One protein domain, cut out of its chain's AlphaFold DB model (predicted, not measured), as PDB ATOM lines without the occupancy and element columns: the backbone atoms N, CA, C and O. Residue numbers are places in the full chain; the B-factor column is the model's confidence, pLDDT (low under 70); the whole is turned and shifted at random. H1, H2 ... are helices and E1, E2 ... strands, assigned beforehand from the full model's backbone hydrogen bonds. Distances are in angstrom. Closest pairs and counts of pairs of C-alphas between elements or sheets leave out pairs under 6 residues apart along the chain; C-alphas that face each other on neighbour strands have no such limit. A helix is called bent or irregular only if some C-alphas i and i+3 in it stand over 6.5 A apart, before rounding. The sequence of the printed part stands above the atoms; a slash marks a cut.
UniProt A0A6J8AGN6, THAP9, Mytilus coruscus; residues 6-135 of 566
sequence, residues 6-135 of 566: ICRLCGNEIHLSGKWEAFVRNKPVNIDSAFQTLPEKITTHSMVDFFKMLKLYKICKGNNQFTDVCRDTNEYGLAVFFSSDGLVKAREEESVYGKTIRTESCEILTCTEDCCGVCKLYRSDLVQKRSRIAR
ATOM      1  N   ILE A   6      33.478 -47.716  82.893       61.12
ATOM      2  CA  ILE A   6      34.743 -48.312  82.468       61.12
ATOM      3  C   ILE A   6      35.683 -48.281  83.666       61.12
ATOM      4  O   ILE A   6      36.048 -47.205  84.133       61.12
ATOM      5  N   CYS A   7      36.071 -49.456  84.157       62.66
ATOM      6  CA  CYS A   7      37.128 -49.589  85.157       62.66
ATOM      7  C   CYS A   7      38.436 -49.922  84.435       62.66
ATOM      8  O   CYS A   7      38.511 -50.931  83.733       62.66
ATOM      9  N   ARG A   8      39.454 -49.074  84.578       64.25
ATOM     10  CA  ARG A   8      40.790 -49.281  84.007       64.25
ATOM     11  C   ARG A   8      41.756 -49.658  85.128       64.25
ATOM     12  O   ARG A   8      41.837 -48.943  86.117       64.25
ATOM     13  N   LEU A   9      42.479 -50.767  84.975       59.31
ATOM     14  CA  LEU A   9      43.565 -51.158  85.882       59.31
ATOM     15  C   LEU A   9      44.858 -50.434  85.483       59.31
ATOM     16  O   LEU A   9      45.192 -50.379  84.300       59.31
ATOM     17  N   CYS A  10      45.581 -49.895  86.463       53.97
ATOM     18  CA  CYS A  10      46.833 -49.170  86.261       53.97
ATOM     19  C   CYS A  10      48.024 -50.061  86.654       53.97
ATOM     20  O   CYS A  10      48.240 -50.317  87.839       53.97
ATOM     21  N   GLY A  11      48.800 -50.525  85.668       51.34
ATOM     22  CA  GLY A  11      50.029 -51.305  85.871       51.34
ATOM     23  C   GLY A  11      50.570 -51.914  84.569       51.34
ATOM     24  O   GLY A  11      49.795 -52.222  83.670       51.34
ATOM     25  N   ASN A  12      51.895 -52.082  84.473       47.88
ATOM     26  CA  ASN A  12      52.580 -52.650  83.295       47.88
ATOM     27  C   ASN A  12      52.617 -54.191  83.279       47.88
ATOM     28  O   ASN A  12      53.126 -54.778  82.329       47.88
ATOM     29  N   GLU A  13      52.066 -54.852  84.296       49.75
ATOM     30  CA  GLU A  13      51.997 -56.311  84.389       49.75
ATOM     31  C   GLU A  13      50.564 -56.730  84.730       49.75
ATOM     32  O   GLU A  13      49.915 -56.130  85.588       49.75
ATOM     33  N   ILE A  14      50.060 -57.758  84.042       48.31
ATOM     34  CA  ILE A  14      48.683 -58.278  84.140       48.31
ATOM     35  C   ILE A  14      48.531 -59.111  85.430       48.31
ATOM     36  O   ILE A  14      48.073 -60.249  85.424       48.31
ATOM     37  N   HIS A  15      48.938 -58.557  86.570       52.03
ATOM     38  CA  HIS A  15      48.536 -59.056  87.874       52.03
ATOM     39  C   HIS A  15      47.294 -58.282  88.305       52.03
ATOM     40  O   HIS A  15      47.313 -57.064  88.459       52.03
ATOM     41  N   LEU A  16      46.193 -59.003  88.528       54.56
ATOM     42  CA  LEU A  16      44.902 -58.460  88.967       54.56
ATOM     43  C   LEU A  16      44.931 -57.837  90.377       54.56
ATOM     44  O   LEU A  16      43.865 -57.618  90.928       54.56
ATOM     45  N   SER A  17      46.114 -57.565  90.946       53.81
ATOM     46  CA  SER A  17      46.364 -56.814  92.179       53.81
ATOM     47  C   SER A  17      46.934 -55.427  91.850       53.81
ATOM     48  O   SER A  17      48.144 -55.208  91.913       53.81
ATOM     49  N   GLY A  18      46.073 -54.480  91.478       63.31
ATOM     50  CA  GLY A  18      46.489 -53.146  91.028       63.31
ATOM     51  C   GLY A  18      45.506 -52.048  91.420       63.31
ATOM     52  O   GLY A  18      44.339 -52.323  91.715       63.31
ATOM     53  N   LYS A  19      45.987 -50.796  91.436       67.38
ATOM     54  CA  LYS A  19      45.105 -49.623  91.525       67.38
ATOM     55  C   LYS A  19      44.241 -49.568  90.268       67.38
ATOM     56  O   LYS A  19      44.684 -49.958  89.187       67.38
ATOM     57  N   TRP A  20      43.015 -49.091  90.411       71.69
ATOM     58  CA  TRP A  20      42.081 -48.964  89.303       71.69
ATOM     59  C   TRP A  20      41.421 -47.590  89.330       71.69
ATOM     60  O   TRP A  20      41.276 -46.973  90.382       71.69
ATOM     61  N   GLU A  21      41.016 -47.125  88.157       68.81
ATOM     62  CA  GLU A  21      40.302 -45.870  87.966       68.81
ATOM     63  C   GLU A  21      38.948 -46.163  87.318       68.81
ATOM     64  O   GLU A  21      38.857 -46.966  86.384       68.81
ATOM     65  N   ALA A  22      37.890 -45.511  87.800       70.62
ATOM     66  CA  ALA A  22      36.565 -45.593  87.196       70.62
ATOM     67  C   ALA A  22      36.281 -44.358  86.349       70.62
ATOM     68  O   ALA A  22      36.475 -43.225  86.790       70.62
ATOM     69  N   PHE A  23      35.727 -44.581  85.162       67.25
ATOM     70  CA  PHE A  23      35.278 -43.525  84.272       67.25
ATOM     71  C   PHE A  23      33.819 -43.726  83.889       67.25
ATOM     72  O   PHE A  23      33.398 -44.819  83.501       67.25
ATOM     73  N   VAL A  24      33.064 -42.632  83.916       70.19
ATOM     74  CA  VAL A  24      31.735 -42.546  83.305       70.19
ATOM     75  C   VAL A  24      31.803 -41.455  82.244       70.19
ATOM     76  O   VAL A  24      32.040 -40.293  82.560       70.19
ATOM     77  N   ARG A  25      31.639 -41.833  80.968       64.06
ATOM     78  CA  ARG A  25      31.735 -40.918  79.808       64.06
ATOM     79  C   ARG A  25      33.030 -40.084  79.808       64.06
ATOM     80  O   ARG A  25      32.993 -38.870  79.635       64.06
ATOM     81  N   ASN A  26      34.170 -40.743  80.037       61.38
ATOM     82  CA  ASN A  26      35.512 -40.144  80.145       61.38
ATOM     83  C   ASN A  26      35.712 -39.141  81.297       61.38
ATOM     84  O   ASN A  26      36.771 -38.524  81.374       61.38
ATOM     85  N   LYS A  27      34.750 -38.999  82.219       65.62
ATOM     86  CA  LYS A  27      34.953 -38.259  83.469       65.62
ATOM     87  C   LYS A  27      35.440 -39.216  84.560       65.62
ATOM     88  O   LYS A  27      34.783 -40.244  84.759       65.62
ATOM     89  N   PRO A  28      36.559 -38.912  85.243       67.94
ATOM     90  CA  PRO A  28      37.030 -39.729  86.349       67.94
ATOM     91  C   PRO A  28      36.016 -39.661  87.492       67.94
ATOM     92  O   PRO A  28      35.560 -38.583  87.877       67.94
ATOM     93  N   VAL A  29      35.643 -40.820  88.019       70.94
ATOM     94  CA  VAL A  29      34.856 -40.920  89.245       70.94
ATOM     95  C   VAL A  29      35.830 -40.797  90.406       70.94
ATOM     96  O   VAL A  29      36.780 -41.570  90.505       70.94
ATOM     97  N   ASN A  30      35.613 -39.821  91.282       65.75
ATOM     98  CA  ASN A  30      36.427 -39.668  92.478       65.75
ATOM     99  C   ASN A  30      36.029 -40.746  93.503       65.75
ATOM    100  O   ASN A  30      35.005 -40.614  94.178       65.75
ATOM    101  N   ILE A  31      36.845 -41.801  93.588       63.72
ATOM    102  CA  ILE A  31      36.626 -42.993  94.424       63.72
ATOM    103  C   ILE A  31      36.649 -42.635  95.921       63.72
ATOM    104  O   ILE A  31      35.865 -43.197  96.678       63.72
ATOM    105  N   ASP A  32      37.433 -41.629  96.330       59.28
ATOM    106  CA  ASP A  32      37.507 -41.169  97.727       59.28
ATOM    107  C   ASP A  32      36.218 -40.463  98.174       59.28
ATOM    108  O   ASP A  32      35.785 -40.585  99.321       59.28
ATOM    109  N   SER A  33      35.579 -39.725  97.259       55.03
ATOM    110  CA  SER A  33      34.293 -39.056  97.511       55.03
ATOM    111  C   SER A  33      33.083 -39.977  97.318       55.03
ATOM    112  O   SER A  33      32.044 -39.775  97.943       55.03
ATOM    113  N   ALA A  34      33.225 -41.012  96.483       52.38
ATOM    114  CA  ALA A  34      32.184 -41.972  96.134       52.38
ATOM    115  C   ALA A  34      32.239 -43.222  97.030       52.38
ATOM    116  O   ALA A  34      32.138 -44.344  96.540       52.38
ATOM    117  N   PHE A  35      32.288 -42.998  98.348       53.69
ATOM    118  CA  PHE A  35      32.181 -43.979  99.436       53.69
ATOM    119  C   PHE A  35      33.480 -44.713  99.826       53.69
ATOM    120  O   PHE A  35      34.098 -45.417  99.037       53.69
ATOM    121  N   GLN A  36      33.781 -44.675 101.133       54.47
ATOM    122  CA  GLN A  36      34.822 -45.440 101.854       54.47
ATOM    123  C   GLN A  36      34.758 -46.971 101.656       54.47
ATOM    124  O   GLN A  36      35.582 -47.707 102.194       54.47
ATOM    125  N   THR A  37      33.736 -47.467 100.959       57.22
ATOM    126  CA  THR A  37      33.409 -48.887 100.821       57.22
ATOM    127  C   THR A  37      33.984 -49.522  99.560       57.22
ATOM    128  O   THR A  37      34.056 -50.748  99.500       57.22
ATOM    129  N   LEU A  38      34.405 -48.742  98.557       62.41
ATOM    130  CA  LEU A  38      35.060 -49.296  97.371       62.41
ATOM    131  C   LEU A  38      36.532 -49.625  97.679       62.41
ATOM    132  O   LEU A  38      37.250 -48.781  98.212       62.41
ATOM    133  N   PRO A  39      37.014 -50.838  97.352       62.78
ATOM    134  CA  PRO A  39      38.386 -51.218  97.653       62.78
ATOM    135  C   PRO A  39      39.373 -50.460  96.756       62.78
ATOM    136  O   PRO A  39      39.257 -50.476  95.530       62.78
ATOM    137  N   GLU A  40      40.402 -49.865  97.364       65.75
ATOM    138  CA  GLU A  40      41.487 -49.149  96.667       65.75
ATOM    139  C   GLU A  40      42.282 -50.057  95.704       65.75
ATOM    140  O   GLU A  40      42.879 -49.598  94.728       65.75
ATOM    141  N   LYS A  41      42.292 -51.370  95.975       68.38
ATOM    142  CA  LYS A  41      42.930 -52.409  95.158       68.38
ATOM    143  C   LYS A  41      41.946 -53.542  94.893       68.38
ATOM    144  O   LYS A  41      41.366 -54.104  95.822       68.38
ATOM    145  N   ILE A  42      41.798 -53.915  93.629       67.56
ATOM    146  CA  ILE A  42      41.070 -55.129  93.239       67.56
ATOM    147  C   ILE A  42      42.072 -56.289  93.266       67.56
ATOM    148  O   ILE A  42      43.250 -56.066  93.019       67.56
ATOM    149  N   THR A  43      41.629 -57.495  93.629       70.31
ATOM    150  CA  THR A  43      42.377 -58.760  93.530       70.31
ATOM    151  C   THR A  43      41.529 -59.788  92.776       70.31
ATOM    152  O   THR A  43      40.319 -59.606  92.623       70.31
ATOM    153  N   THR A  44      42.118 -60.903  92.335       66.44
ATOM    154  CA  THR A  44      41.375 -62.025  91.719       66.44
ATOM    155  C   THR A  44      40.235 -62.534  92.601       66.44
ATOM    156  O   THR A  44      39.182 -62.904  92.088       66.44
ATOM    157  N   HIS A  45      40.420 -62.525  93.923       67.25
ATOM    158  CA  HIS A  45      39.421 -62.984  94.888       67.25
ATOM    159  C   HIS A  45      38.369 -61.915  95.214       67.25
ATOM    160  O   HIS A  45      37.210 -62.261  95.411       67.25
ATOM    161  N   SER A  46      38.723 -60.622  95.197       70.12
ATOM    162  CA  SER A  46      37.767 -59.535  95.472       70.12
ATOM    163  C   SER A  46      36.971 -59.072  94.247       70.12
ATOM    164  O   SER A  46      36.009 -58.321  94.391       70.12
ATOM    165  N   MET A  47      37.322 -59.530  93.041       69.56
ATOM    166  CA  MET A  47      36.686 -59.108  91.787       69.56
ATOM    167  C   MET A  47      35.185 -59.428  91.728       69.56
ATOM    168  O   MET A  47      34.390 -58.611  91.264       69.56
ATOM    169  N   VAL A  48      34.779 -60.603  92.214       71.31
ATOM    170  CA  VAL A  48      33.366 -61.012  92.214       71.31
ATOM    171  C   VAL A  48      32.545 -60.114  93.139       71.31
ATOM    172  O   VAL A  48      31.456 -59.673  92.767       71.31
ATOM    173  N   ASP A  49      33.077 -59.795  94.317       70.56
ATOM    174  CA  ASP A  49      32.403 -58.933  95.287       70.56
ATOM    175  C   ASP A  49      32.419 -57.465  94.850       70.56
ATOM    176  O   ASP A  49      31.423 -56.766  95.016       70.56
ATOM    177  N   PHE A  50      33.477 -57.030  94.161       73.38
ATOM    178  CA  PHE A  50      33.537 -55.733  93.493       73.38
ATOM    179  C   PHE A  50      32.426 -55.577  92.441       73.38
ATOM    180  O   PHE A  50      31.679 -54.598  92.475       73.38
ATOM    181  N   PHE A  51      32.229 -56.562  91.555       72.50
ATOM    182  CA  PHE A  51      31.138 -56.513  90.572       72.50
ATOM    183  C   PHE A  51      29.746 -56.597  91.210       72.50
ATOM    184  O   PHE A  51      28.810 -55.974  90.707       72.50
ATOM    185  N   LYS A  52      29.584 -57.335  92.317       72.50
ATOM    186  CA  LYS A  52      28.328 -57.336  93.089       72.50
ATOM    187  C   LYS A  52      28.055 -55.968  93.711       72.50
ATOM    188  O   LYS A  52      26.925 -55.497  93.623       72.50
ATOM    189  N   MET A  53      29.072 -55.316  94.273       71.56
ATOM    190  CA  MET A  53      28.955 -53.965  94.824       71.56
ATOM    191  C   MET A  53      28.624 -52.933  93.746       71.56
ATOM    192  O   MET A  53      27.716 -52.135  93.942       71.56
ATOM    193  N   LEU A  54      29.281 -52.982  92.582       71.44
ATOM    194  CA  LEU A  54      28.999 -52.066  91.470       71.44
ATOM    195  C   LEU A  54      27.543 -52.129  90.992       71.44
ATOM    196  O   LEU A  54      26.987 -51.102  90.611       71.44
ATOM    197  N   LYS A  55      26.893 -53.301  91.059       72.12
ATOM    198  CA  LYS A  55      25.465 -53.446  90.722       72.12
ATOM    199  C   LYS A  55      24.527 -52.690  91.669       72.12
ATOM    200  O   LYS A  55      23.382 -52.452  91.299       72.12
ATOM    201  N   LEU A  56      24.988 -52.323  92.866       73.69
ATOM    202  CA  LEU A  56      24.213 -51.532  93.825       73.69
ATOM    203  C   LEU A  56      24.240 -50.031  93.503       73.69
ATOM    204  O   LEU A  56      23.412 -49.285  94.018       73.69
ATOM    205  N   TYR A  57      25.158 -49.583  92.642       75.25
ATOM    206  CA  TYR A  57      25.292 -48.180  92.269       75.25
ATOM    207  C   TYR A  57      24.517 -47.852  90.992       75.25
ATOM    208  O   TYR A  57      24.550 -48.573  89.996       75.25
ATOM    209  N   LYS A  58      23.838 -46.707  91.006       77.00
ATOM    210  CA  LYS A  58      23.150 -46.103  89.865       77.00
ATOM    211  C   LYS A  58      23.893 -44.851  89.420       77.00
ATOM    212  O   LYS A  58      24.548 -44.190  90.218       77.00
ATOM    213  N   ILE A  59      23.761 -44.485  88.149       80.19
ATOM    214  CA  ILE A  59      24.228 -43.181  87.675       80.19
ATOM    215  C   ILE A  59      23.208 -42.130  88.127       80.19
ATOM    216  O   ILE A  59      22.030 -42.225  87.787       80.19
ATOM    217  N   CYS A  60      23.664 -41.110  88.855       83.81
ATOM    218  CA  CYS A  60      22.870 -39.960  89.286       83.81
ATOM    219  C   CYS A  60      22.055 -39.409  88.106       83.81
ATOM    220  O   CYS A  60      22.613 -39.171  87.043       83.81
ATOM    221  N   LYS A  61      20.752 -39.166  88.255       83.56
ATOM    222  CA  LYS A  61      19.895 -38.596  87.199       83.56
ATOM    223  C   LYS A  61      20.125 -37.098  86.991       83.56
ATOM    224  O   LYS A  61      19.695 -36.543  85.981       83.56
ATOM    225  N   GLY A  62      20.802 -36.432  87.931       87.12
ATOM    226  CA  GLY A  62      20.926 -34.977  87.974       87.12
ATOM    227  C   GLY A  62      19.565 -34.302  88.172       87.12
ATOM    228  O   GLY A  62      18.708 -34.799  88.903       87.12
ATOM    229  N   ASN A  63      19.362 -33.167  87.507       88.38
ATOM    230  CA  ASN A  63      18.132 -32.377  87.546       88.38
ATOM    231  C   ASN A  63      17.379 -32.409  86.196       88.38
ATOM    232  O   ASN A  63      17.072 -31.369  85.616       88.38
ATOM    233  N   ASN A  64      17.046 -33.608  85.711       84.75
ATOM    234  CA  ASN A  64      16.426 -33.894  84.397       84.75
ATOM    235  C   ASN A  64      14.985 -33.376  84.192       84.75
ATOM    236  O   ASN A  64      14.377 -33.547  83.148       84.75
ATOM    237  N   GLN A  65      14.422 -32.751  85.207       83.94
ATOM    238  CA  GLN A  65      13.068 -32.191  85.273       83.94
ATOM    239  C   GLN A  65      13.040 -30.663  85.085       83.94
ATOM    240  O   GLN A  65      11.978 -30.039  85.151       83.94
ATOM    241  N   PHE A  66      14.220 -30.061  84.922       83.62
ATOM    242  CA  PHE A  66      14.424 -28.652  84.583       83.62
ATOM    243  C   PHE A  66      14.878 -28.517  83.127       83.62
ATOM    244  O   PHE A  66      15.694 -27.659  82.802       83.62
ATOM    245  N   THR A  67      14.371 -29.383  82.249       74.75
ATOM    246  CA  THR A  67      14.641 -29.345  80.804       74.75
ATOM    247  C   THR A  67      14.193 -28.038  80.157       74.75
ATOM    248  O   THR A  67      14.766 -27.634  79.161       74.75
ATOM    249  N   ASP A  68      13.233 -27.331  80.749       73.00
ATOM    250  CA  ASP A  68      12.803 -25.991  80.338       73.00
ATOM    251  C   ASP A  68      13.797 -24.875  80.713       73.00
ATOM    252  O   ASP A  68      13.702 -23.754  80.218       73.00
ATOM    253  N   VAL A  69      14.750 -25.174  81.601       75.56
ATOM    254  CA  VAL A  69      15.886 -24.302  81.936       75.56
ATOM    255  C   VAL A  69      17.111 -24.635  81.069       75.56
ATOM    256  O   VAL A  69      18.018 -23.807  80.950       75.56
ATOM    257  N   CYS A  70      17.139 -25.821  80.451       69.94
ATOM    258  CA  CYS A  70      18.106 -26.164  79.412       69.94
ATOM    259  C   CYS A  70      17.876 -25.289  78.172       69.94
ATOM    260  O   CYS A  70      16.749 -24.885  77.886       69.94
ATOM    261  N   ARG A  71      18.940 -24.964  77.435       65.31
ATOM    262  CA  ARG A  71      18.813 -24.176  76.201       65.31
ATOM    263  C   ARG A  71      18.879 -25.116  75.012       65.31
ATOM    264  O   ARG A  71      19.804 -25.914  74.912       65.31
ATOM    265  N   ASP A  72      17.928 -24.997  74.092       50.38
ATOM    266  CA  ASP A  72      18.081 -25.650  72.798       50.38
ATOM    267  C   ASP A  72      19.220 -24.978  72.027       50.38
ATOM    268  O   ASP A  72      19.370 -23.754  72.035       50.38
ATOM    269  N   THR A  73      20.069 -25.833  71.463       50.25
ATOM    270  CA  THR A  73      21.354 -25.549  70.820       50.25
ATOM    271  C   THR A  73      21.381 -24.204  70.095       50.25
ATOM    272  O   THR A  73      20.843 -24.066  68.997       50.25
ATOM    273  N   ASN A  74      22.046 -23.222  70.707       47.16
ATOM    274  CA  ASN A  74      22.583 -22.057  70.012       47.16
ATOM    275  C   ASN A  74      24.065 -22.311  69.673       47.16
ATOM    276  O   ASN A  74      24.650 -23.282  70.157       47.16
ATOM    277  N   GLU A  75      24.679 -21.437  68.869       45.53
ATOM    278  CA  GLU A  75      26.079 -21.534  68.397       45.53
ATOM    279  C   GLU A  75      27.146 -21.720  69.504       45.53
ATOM    280  O   GLU A  75      28.304 -21.977  69.188       45.53
ATOM    281  N   TYR A  76      26.783 -21.627  70.793       46.41
ATOM    282  CA  TYR A  76      27.693 -21.673  71.944       46.41
ATOM    283  C   TYR A  76      27.582 -22.945  72.820       46.41
ATOM    284  O   TYR A  76      28.258 -23.027  73.844       46.41
ATOM    285  N   GLY A  77      26.786 -23.953  72.432       59.16
ATOM    286  CA  GLY A  77      26.740 -25.268  73.102       59.16
ATOM    287  C   GLY A  77      25.858 -25.365  74.367       59.16
ATOM    288  O   GLY A  77      25.133 -24.433  74.712       59.16
ATOM    289  N   LEU A  78      25.888 -26.543  75.024       66.88
ATOM    290  CA  LEU A  78      25.108 -26.930  76.226       66.88
ATOM    291  C   LEU A  78      25.118 -25.843  77.326       66.88
ATOM    292  O   LEU A  78      26.151 -25.218  77.567       66.88
ATOM    293  N   ALA A  79      24.000 -25.626  78.037       72.88
ATOM    294  CA  ALA A  79      23.898 -24.555  79.031       72.88
ATOM    295  C   ALA A  79      24.915 -24.690  80.185       72.88
ATOM    296  O   ALA A  79      24.981 -25.704  80.876       72.88
ATOM    297  N   VAL A  80      25.671 -23.620  80.450       79.00
ATOM    298  CA  VAL A  80      26.620 -23.527  81.572       79.00
ATOM    299  C   VAL A  80      26.102 -22.529  82.603       79.00
ATOM    300  O   VAL A  80      25.705 -21.408  82.272       79.00
ATOM    301  N   PHE A  81      26.104 -22.925  83.872       82.12
ATOM    302  CA  PHE A  81      25.619 -22.117  84.983       82.12
ATOM    303  C   PHE A  81      26.782 -21.677  85.866       82.12
ATOM    304  O   PHE A  81      27.495 -22.518  86.404       82.12
ATOM    305  N   PHE A  82      26.927 -20.367  86.059       80.12
ATOM    306  CA  PHE A  82      28.023 -19.766  86.822       80.12
ATOM    307  C   PHE A  82      27.596 -19.330  88.236       80.12
ATOM    308  O   PHE A  82      26.414 -19.062  88.480       80.12
ATOM    309  N   SER A  83      28.560 -19.264  89.156       75.50
ATOM    310  CA  SER A  83      28.458 -18.592  90.456       75.50
ATOM    311  C   SER A  83      28.573 -17.065  90.303       75.50
ATOM    312  O   SER A  83      28.865 -16.561  89.216       75.50
ATOM    313  N   SER A  84      28.345 -16.318  91.391       71.69
ATOM    314  CA  SER A  84      28.552 -14.858  91.448       71.69
ATOM    315  C   SER A  84      29.967 -14.432  91.062       71.69
ATOM    316  O   SER A  84      30.149 -13.348  90.515       71.69
ATOM    317  N   ASP A  85      30.936 -15.312  91.298       75.00
ATOM    318  CA  ASP A  85      32.366 -15.048  91.138       75.00
ATOM    319  C   ASP A  85      32.874 -15.520  89.763       75.00
ATOM    320  O   ASP A  85      34.072 -15.542  89.503       75.00
ATOM    321  N   GLY A  86      31.960 -15.925  88.870       74.50
ATOM    322  CA  GLY A  86      32.275 -16.341  87.502       74.50
ATOM    323  C   GLY A  86      32.740 -17.793  87.352       74.50
ATOM    324  O   GLY A  86      33.100 -18.195  86.249       74.50
ATOM    325  N   LEU A  87      32.704 -18.605  88.413       79.56
ATOM    326  CA  LEU A  87      33.078 -20.025  88.358       79.56
ATOM    327  C   LEU A  87      31.914 -20.896  87.883       79.56
ATOM    328  O   LEU A  87      30.758 -20.630  88.206       79.56
ATOM    329  N   VAL A  88      32.197 -21.967  87.140       80.88
ATOM    330  CA  VAL A  88      31.155 -22.901  86.687       80.88
ATOM    331  C   VAL A  88      30.630 -23.710  87.876       80.88
ATOM    332  O   VAL A  88      31.380 -24.397  88.557       80.88
ATOM    333  N   LYS A  89      29.322 -23.627  88.123       85.50
ATOM    334  CA  LYS A  89      28.611 -24.313  89.211       85.50
ATOM    335  C   LYS A  89      27.894 -25.570  88.714       85.50
ATOM    336  O   LYS A  89      27.870 -26.582  89.410       85.50
ATOM    337  N   ALA A  90      27.312 -25.515  87.518       86.88
ATOM    338  CA  ALA A  90      26.623 -26.644  86.900       86.88
ATOM    339  C   ALA A  90      26.666 -26.563  85.374       86.88
ATOM    340  O   ALA A  90      26.811 -25.477  84.807       86.88
ATOM    341  N   ARG A  91      26.488 -27.703  84.712       85.81
ATOM    342  CA  ARG A  91      26.358 -27.810  83.261       85.81
ATOM    343  C   ARG A  91      25.153 -28.651  82.892       85.81
ATOM    344  O   ARG A  91      24.769 -29.579  83.604       85.81
ATOM    345  N   GLU A  92      24.565 -28.294  81.768       84.62
ATOM    346  CA  GLU A  92      23.688 -29.170  81.023       84.62
ATOM    347  C   GLU A  92      24.517 -30.294  80.401       84.62
ATOM    348  O   GLU A  92      25.579 -30.074  79.820       84.62
ATOM    349  N   GLU A  93      24.017 -31.509  80.550       77.38
ATOM    350  CA  GLU A  93      24.593 -32.723  80.010       77.38
ATOM    351  C   GLU A  93      23.471 -33.611  79.479       77.38
ATOM    352  O   GLU A  93      22.366 -33.662  80.022       77.38
ATOM    353  N   GLU A  94      23.762 -34.373  78.438       72.38
ATOM    354  CA  GLU A  94      22.861 -35.417  77.967       72.38
ATOM    355  C   GLU A  94      23.076 -36.682  78.806       72.38
ATOM    356  O   GLU A  94      24.211 -37.100  78.990       72.38
ATOM    357  N   SER A  95      22.035 -37.290  79.372       64.50
ATOM    358  CA  SER A  95      22.161 -38.504  80.197       64.50
ATOM    359  C   SER A  95      21.267 -39.634  79.692       64.50
ATOM    360  O   SER A  95      20.414 -39.414  78.837       64.50
ATOM    361  N   VAL A  96      21.392 -40.827  80.293       59.94
ATOM    362  CA  VAL A  96      20.469 -41.967  80.079       59.94
ATOM    363  C   VAL A  96      18.997 -41.561  80.260       59.94
ATOM    364  O   VAL A  96      18.106 -42.165  79.677       59.94
ATOM    365  N   TYR A  97      18.740 -40.516  81.053       61.62
ATOM    366  CA  TYR A  97      17.409 -40.007  81.381       61.62
ATOM    367  C   TYR A  97      17.010 -38.767  80.563       61.62
ATOM    368  O   TYR A  97      16.086 -38.057  80.958       61.62
ATOM    369  N   GLY A  98      17.717 -38.481  79.463       72.44
ATOM    370  CA  GLY A  98      17.570 -37.269  78.654       72.44
ATOM    371  C   GLY A  98      18.466 -36.114  79.120       72.44
ATOM    372  O   GLY A  98      19.377 -36.305  79.939       72.44
ATOM    373  N   LYS A  99      18.211 -34.908  78.590       80.00
ATOM    374  CA  LYS A  99      18.895 -33.665  78.988       80.00
ATOM    375  C   LYS A  99      18.730 -33.437  80.492       80.00
ATOM    376  O   LYS A  99      17.621 -33.442  81.021       80.00
ATOM    377  N   THR A 100      19.836 -33.237  81.191       86.19
ATOM    378  CA  THR A 100      19.856 -33.034  82.638       86.19
ATOM    379  C   THR A 100      20.884 -31.985  83.023       86.19
ATOM    380  O   THR A 100      21.854 -31.760  82.310       86.19
ATOM    381  N   ILE A 101      20.688 -31.340  84.169       87.38
ATOM    382  CA  ILE A 101      21.649 -30.386  84.720       87.38
ATOM    383  C   ILE A 101      22.358 -31.046  85.901       87.38
ATOM    384  O   ILE A 101      21.708 -31.457  86.871       87.38
ATOM    385  N   ARG A 102      23.688 -31.131  85.832       87.06
ATOM    386  CA  ARG A 102      24.547 -31.624  86.917       87.06
ATOM    387  C   ARG A 102      25.478 -30.528  87.395       87.06
ATOM    388  O   ARG A 102      25.949 -29.712  86.611       87.06
ATOM    389  N   THR A 103      25.750 -30.516  88.690       87.06
ATOM    390  CA  THR A 103      26.799 -29.670  89.264       87.06
ATOM    391  C   THR A 103      28.179 -30.145  88.804       87.06
ATOM    392  O   THR A 103      28.349 -31.332  88.537       87.06
ATOM    393  N   GLU A 104      29.171 -29.250  88.744       83.75
ATOM    394  CA  GLU A 104      30.575 -29.643  88.474       83.75
ATOM    395  C   GLU A 104      31.082 -30.661  89.507       83.75
ATOM    396  O   GLU A 104      31.784 -31.608  89.177       83.75
ATOM    397  N   SER A 105      30.629 -30.534  90.753       83.38
ATOM    398  CA  SER A 105      30.919 -31.450  91.861       83.38
ATOM    399  C   SER A 105      29.921 -32.613  91.984       83.38
ATOM    400  O   SER A 105      29.650 -33.096  93.080       83.38
ATOM    401  N   CYS A 106      29.288 -33.040  90.887       84.12
ATOM    402  CA  CYS A 106      28.392 -34.195  90.915       84.12
ATOM    403  C   CYS A 106      29.177 -35.492  91.163       84.12
ATOM    404  O   CYS A 106      30.102 -35.802  90.424       84.12
ATOM    405  N   GLU A 107      28.744 -36.288  92.141       78.00
ATOM    406  CA  GLU A 107      29.332 -37.600  92.481       78.00
ATOM    407  C   GLU A 107      29.193 -38.661  91.373       78.00
ATOM    408  O   GLU A 107      29.872 -39.680  91.401       78.00
ATOM    409  N   ILE A 108      28.332 -38.419  90.375       77.88
ATOM    410  CA  ILE A 108      28.032 -39.286  89.220       77.88
ATOM    411  C   ILE A 108      27.396 -40.641  89.580       77.88
ATOM    412  O   ILE A 108      26.423 -40.994  88.915       77.88
ATOM    413  N   LEU A 109      27.875 -41.363  90.594       76.44
ATOM    414  CA  LEU A 109      27.353 -42.644  91.080       76.44
ATOM    415  C   LEU A 109      26.649 -42.481  92.436       76.44
ATOM    416  O   LEU A 109      27.119 -41.751  93.299       76.44
ATOM    417  N   THR A 110      25.524 -43.168  92.632       73.62
ATOM    418  CA  THR A 110      24.699 -43.103  93.850       73.62
ATOM    419  C   THR A 110      24.219 -44.500  94.257       73.62
ATOM    420  O   THR A 110      23.840 -45.293  93.401       73.62
ATOM    421  N   CYS A 111      24.234 -44.831  95.552       66.94
ATOM    422  CA  CYS A 111      23.861 -46.166  96.055       66.94
ATOM    423  C   CYS A 111      22.410 -46.270  96.559       66.94
ATOM    424  O   CYS A 111      21.807 -47.336  96.497       66.94
ATOM    425  N   THR A 112      21.835 -45.171  97.053       66.00
ATOM    426  CA  THR A 112      20.528 -45.176  97.737       66.00
ATOM    427  C   THR A 112      19.436 -44.440  96.971       66.00
ATOM    428  O   THR A 112      18.273 -44.835  97.008       66.00
ATOM    429  N   GLU A 113      19.790 -43.384  96.244       74.69
ATOM    430  CA  GLU A 113      18.829 -42.474  95.626       74.69
ATOM    431  C   GLU A 113      19.150 -42.216  94.158       74.69
ATOM    432  O   GLU A 113      20.284 -42.350  93.708       74.69
ATOM    433  N   ASP A 114      18.146 -41.786  93.398       79.44
ATOM    434  CA  ASP A 114      18.301 -41.484  91.976       79.44
ATOM    435  C   ASP A 114      19.121 -40.202  91.708       79.44
ATOM    436  O   ASP A 114      19.508 -39.956  90.572       79.44
ATOM    437  N   CYS A 115      19.396 -39.354  92.705       83.00
ATOM    438  CA  CYS A 115      20.138 -38.101  92.530       83.00
ATOM    439  C   CYS A 115      21.042 -37.837  93.741       83.00
ATOM    440  O   CYS A 115      20.578 -37.965  94.871       83.00
ATOM    441  N   CYS A 116      22.308 -37.468  93.512       84.69
ATOM    442  CA  CYS A 116      23.283 -37.242  94.584       84.69
ATOM    443  C   CYS A 116      22.952 -35.998  95.424       84.69
ATOM    444  O   CYS A 116      22.254 -35.085  94.962       84.69
ATOM    445  N   GLY A 117      23.498 -35.930  96.643       82.19
ATOM    446  CA  GLY A 117      23.229 -34.842  97.590       82.19
ATOM    447  C   GLY A 117      23.550 -33.456  97.021       82.19
ATOM    448  O   GLY A 117      22.754 -32.526  97.146       82.19
ATOM    449  N   VAL A 118      24.660 -33.336  96.292       85.56
ATOM    450  CA  VAL A 118      25.089 -32.073  95.671       85.56
ATOM    451  C   VAL A 118      24.108 -31.598  94.590       85.56
ATOM    452  O   VAL A 118      23.688 -30.437  94.584       85.56
ATOM    453  N   CYS A 119      23.672 -32.496  93.698       87.00
ATOM    454  CA  CYS A 119      22.687 -32.154  92.668       87.00
ATOM    455  C   CYS A 119      21.314 -31.830  93.274       87.00
ATOM    456  O   CYS A 119      20.613 -30.960  92.752       87.00
ATOM    457  N   LYS A 120      20.943 -32.486  94.382       87.38
ATOM    458  CA  LYS A 120      19.717 -32.190  95.131       87.38
ATOM    459  C   LYS A 120      19.741 -30.805  95.770       87.38
ATOM    460  O   LYS A 120      18.740 -30.100  95.684       87.38
ATOM    461  N   LEU A 121      20.860 -30.386  96.359       86.94
ATOM    462  CA  LEU A 121      20.998 -29.040  96.930       86.94
ATOM    463  C   LEU A 121      20.830 -27.958  95.853       86.94
ATOM    464  O   LEU A 121      20.077 -26.998  96.038       86.94
ATOM    465  N   TYR A 122      21.445 -28.166  94.685       88.06
ATOM    466  CA  TYR A 122      21.365 -27.232  93.557       88.06
ATOM    467  C   TYR A 122      19.967 -27.114  92.931       88.06
ATOM    468  O   TYR A 122      19.659 -26.157  92.220       88.06
ATOM    469  N   ARG A 123      19.075 -28.062  93.219       88.06
ATOM    470  CA  ARG A 123      17.683 -28.030  92.766       88.06
ATOM    471  C   ARG A 123      16.964 -26.750  93.192       88.06
ATOM    472  O   ARG A 123      16.156 -26.231  92.429       88.06
ATOM    473  N   SER A 124      17.264 -26.232  94.384       85.56
ATOM    474  CA  SER A 124      16.677 -24.988  94.900       85.56
ATOM    475  C   SER A 124      17.027 -23.774  94.022       85.56
ATOM    476  O   SER A 124      16.133 -23.011  93.642       85.56
ATOM    477  N   ASP A 125      18.291 -23.655  93.597       85.31
ATOM    478  CA  ASP A 125      18.744 -22.647  92.632       85.31
ATOM    479  C   ASP A 125      17.977 -22.768  91.300       85.31
ATOM    480  O   ASP A 125      17.555 -21.763  90.717       85.31
ATOM    481  N   LEU A 126      17.772 -23.998  90.813       85.31
ATOM    482  CA  LEU A 126      17.060 -24.260  89.559       85.31
ATOM    483  C   LEU A 126      15.567 -23.908  89.649       85.31
ATOM    484  O   LEU A 126      15.042 -23.293  88.721       85.31
ATOM    485  N   VAL A 127      14.895 -24.201  90.770       84.81
ATOM    486  CA  VAL A 127      13.509 -23.759  91.028       84.81
ATOM    487  C   VAL A 127      13.418 -22.236  91.000       84.81
ATOM    488  O   VAL A 127      12.532 -21.673  90.350       84.81
ATOM    489  N   GLN A 128      14.360 -21.549  91.648       80.62
ATOM    490  CA  GLN A 128      14.376 -20.092  91.653       80.62
ATOM    491  C   GLN A 128      14.570 -19.535  90.235       80.62
ATOM    492  O   GLN A 128      13.861 -18.607  89.843       80.62
ATOM    493  N   LYS A 129      15.467 -20.122  89.434       78.12
ATOM    494  CA  LYS A 129      15.666 -19.731  88.029       78.12
ATOM    495  C   LYS A 129      14.424 -19.981  87.174       78.12
ATOM    496  O   LYS A 129      13.994 -19.065  86.478       78.12
ATOM    497  N   ARG A 130      13.802 -21.155  87.291       81.62
ATOM    498  CA  ARG A 130      12.558 -21.507  86.591       81.62
ATOM    499  C   ARG A 130      11.429 -20.520  86.901       81.62
ATOM    500  O   ARG A 130      10.772 -20.025  85.991       81.62
ATOM    501  N   SER A 131      11.271 -20.131  88.170       76.12
ATOM    502  CA  SER A 131      10.264 -19.133  88.572       76.12
ATOM    503  C   SER A 131      10.532 -17.726  88.017       76.12
ATOM    504  O   SER A 131       9.590 -16.983  87.747       76.12
ATOM    505  N   ARG A 132      11.803 -17.344  87.816       68.19
ATOM    506  CA  ARG A 132      12.176 -16.068  87.177       68.19
ATOM    507  C   ARG A 132      11.874 -16.072  85.680       68.19
ATOM    508  O   ARG A 132      11.425 -15.051  85.177       68.19
ATOM    509  N   ILE A 133      12.091 -17.201  85.005       67.81
ATOM    510  CA  ILE A 133      11.780 -17.374  83.577       67.81
ATOM    511  C   ILE A 133      10.261 -17.324  83.344       67.81
ATOM    512  O   ILE A 133       9.813 -16.690  82.396       67.81
ATOM    513  N   ALA A 134       9.467 -17.924  84.237       65.69
ATOM    514  CA  ALA A 134       8.007 -17.980  84.118       65.69
ATOM    515  C   ALA A 134       7.274 -16.654  84.426       65.69
ATOM    516  O   ALA A 134       6.080 -16.536  84.155       65.69
ATOM    517  N   ARG A 135       7.939 -15.648  85.017       63.69
ATOM    518  CA  ARG A 135       7.307 -14.356  85.336       63.69
ATOM    519  C   ARG A 135       7.218 -13.468  84.094       63.69
ATOM    520  O   ARG A 135       8.235 -13.114  83.503       63.69
TER     521      ARG A 135
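This is residues 6 to 135 of the 566 residues of the protein "THAP9" of Mytilus coruscus (UniProt A0A6J8AGN6). Two small lobes are strung along one long axis: one holds the hairpin E1 and E2, the helix H1 and much loop, and the other holds a three-stranded antiparallel sheet with the long helix H2 crossing over one face. Between the lobes, residues 58 to 59 pair with residues 109 to 110, antiparallel. The printed part has 130 residues with two named helices and five named strands, in the order E1 E2 H1 E3 E4 E5 H2; the class is mixed, helices and strands, with 54 residues in named elements, under half. The larger sheet has the order E3 - E4 - E5. The whole is loose, with a radius of gyration of the C-alphas of 17.7 A, and elongated, spanning 60 by 31 by 27 A.

E1, residues 6 to 10, and E2, residues 18 to 24, form an antiparallel hairpin at 152 degrees, with N 8 and O 21 2.8 A apart, within hydrogen-bond range. Residues 18 to 19 of E2 also pair with residues 41 to 42, antiparallel. H1, residues 47 to 54, is apart from E1. E3, residues 80 to 82, E4, residues 88 to 95, and E5, residues 98 to 103, form a meander, each strand the antiparallel neighbour of the one before. N 81 and O 90 of E3 and E4 are 2.8 A apart, and N 93 and O 100 of E4 and E5 are 2.8 A apart, both within range. H1 is not on this sheet, with 0 pairs of C-alphas within 10 A. H2, residues 117 to 133, is on it at a height over the sheet of 9.5 A, on a local plane fitted to just 6 C-alphas. It lies over E5 and runs across the strands, at 66 degrees to E5 on the local plane; it is only just not over E4, on which 2 of its C-alphas fall. The closest C-alphas of E5 and H2, those of Thr 103 and Cys 119, are 5.9 A apart. In H1 every O i to N i+4 pair is within hydrogen-bond range; in H2, 11 of 13 are.

E1 begins at C-alpha 6 (34.743, -48.312, 82.468). E2 is 19.7 A long, E4 19.1 A and E5 16.0 A. H2 is 25.2 A long and ends at C-alpha 133 (11.780, -17.374, 83.577). It has a kink of 31 degrees near residue 125; it is neither bent nor irregular, but only just: C-alphas 121 and 124 are 6.3 A apart.

The C-alphas farthest apart, those of Glu 13 and Arg 135, are 61.3 A apart. The printed part has no cut. The links E2 to H1, H1 to E3 and E5 to H2 are long. The mean pLDDT of the printed part is 71.5; 54 residues are under 70, among them residues 6 to 19, 30 to 42 and 70 to 78.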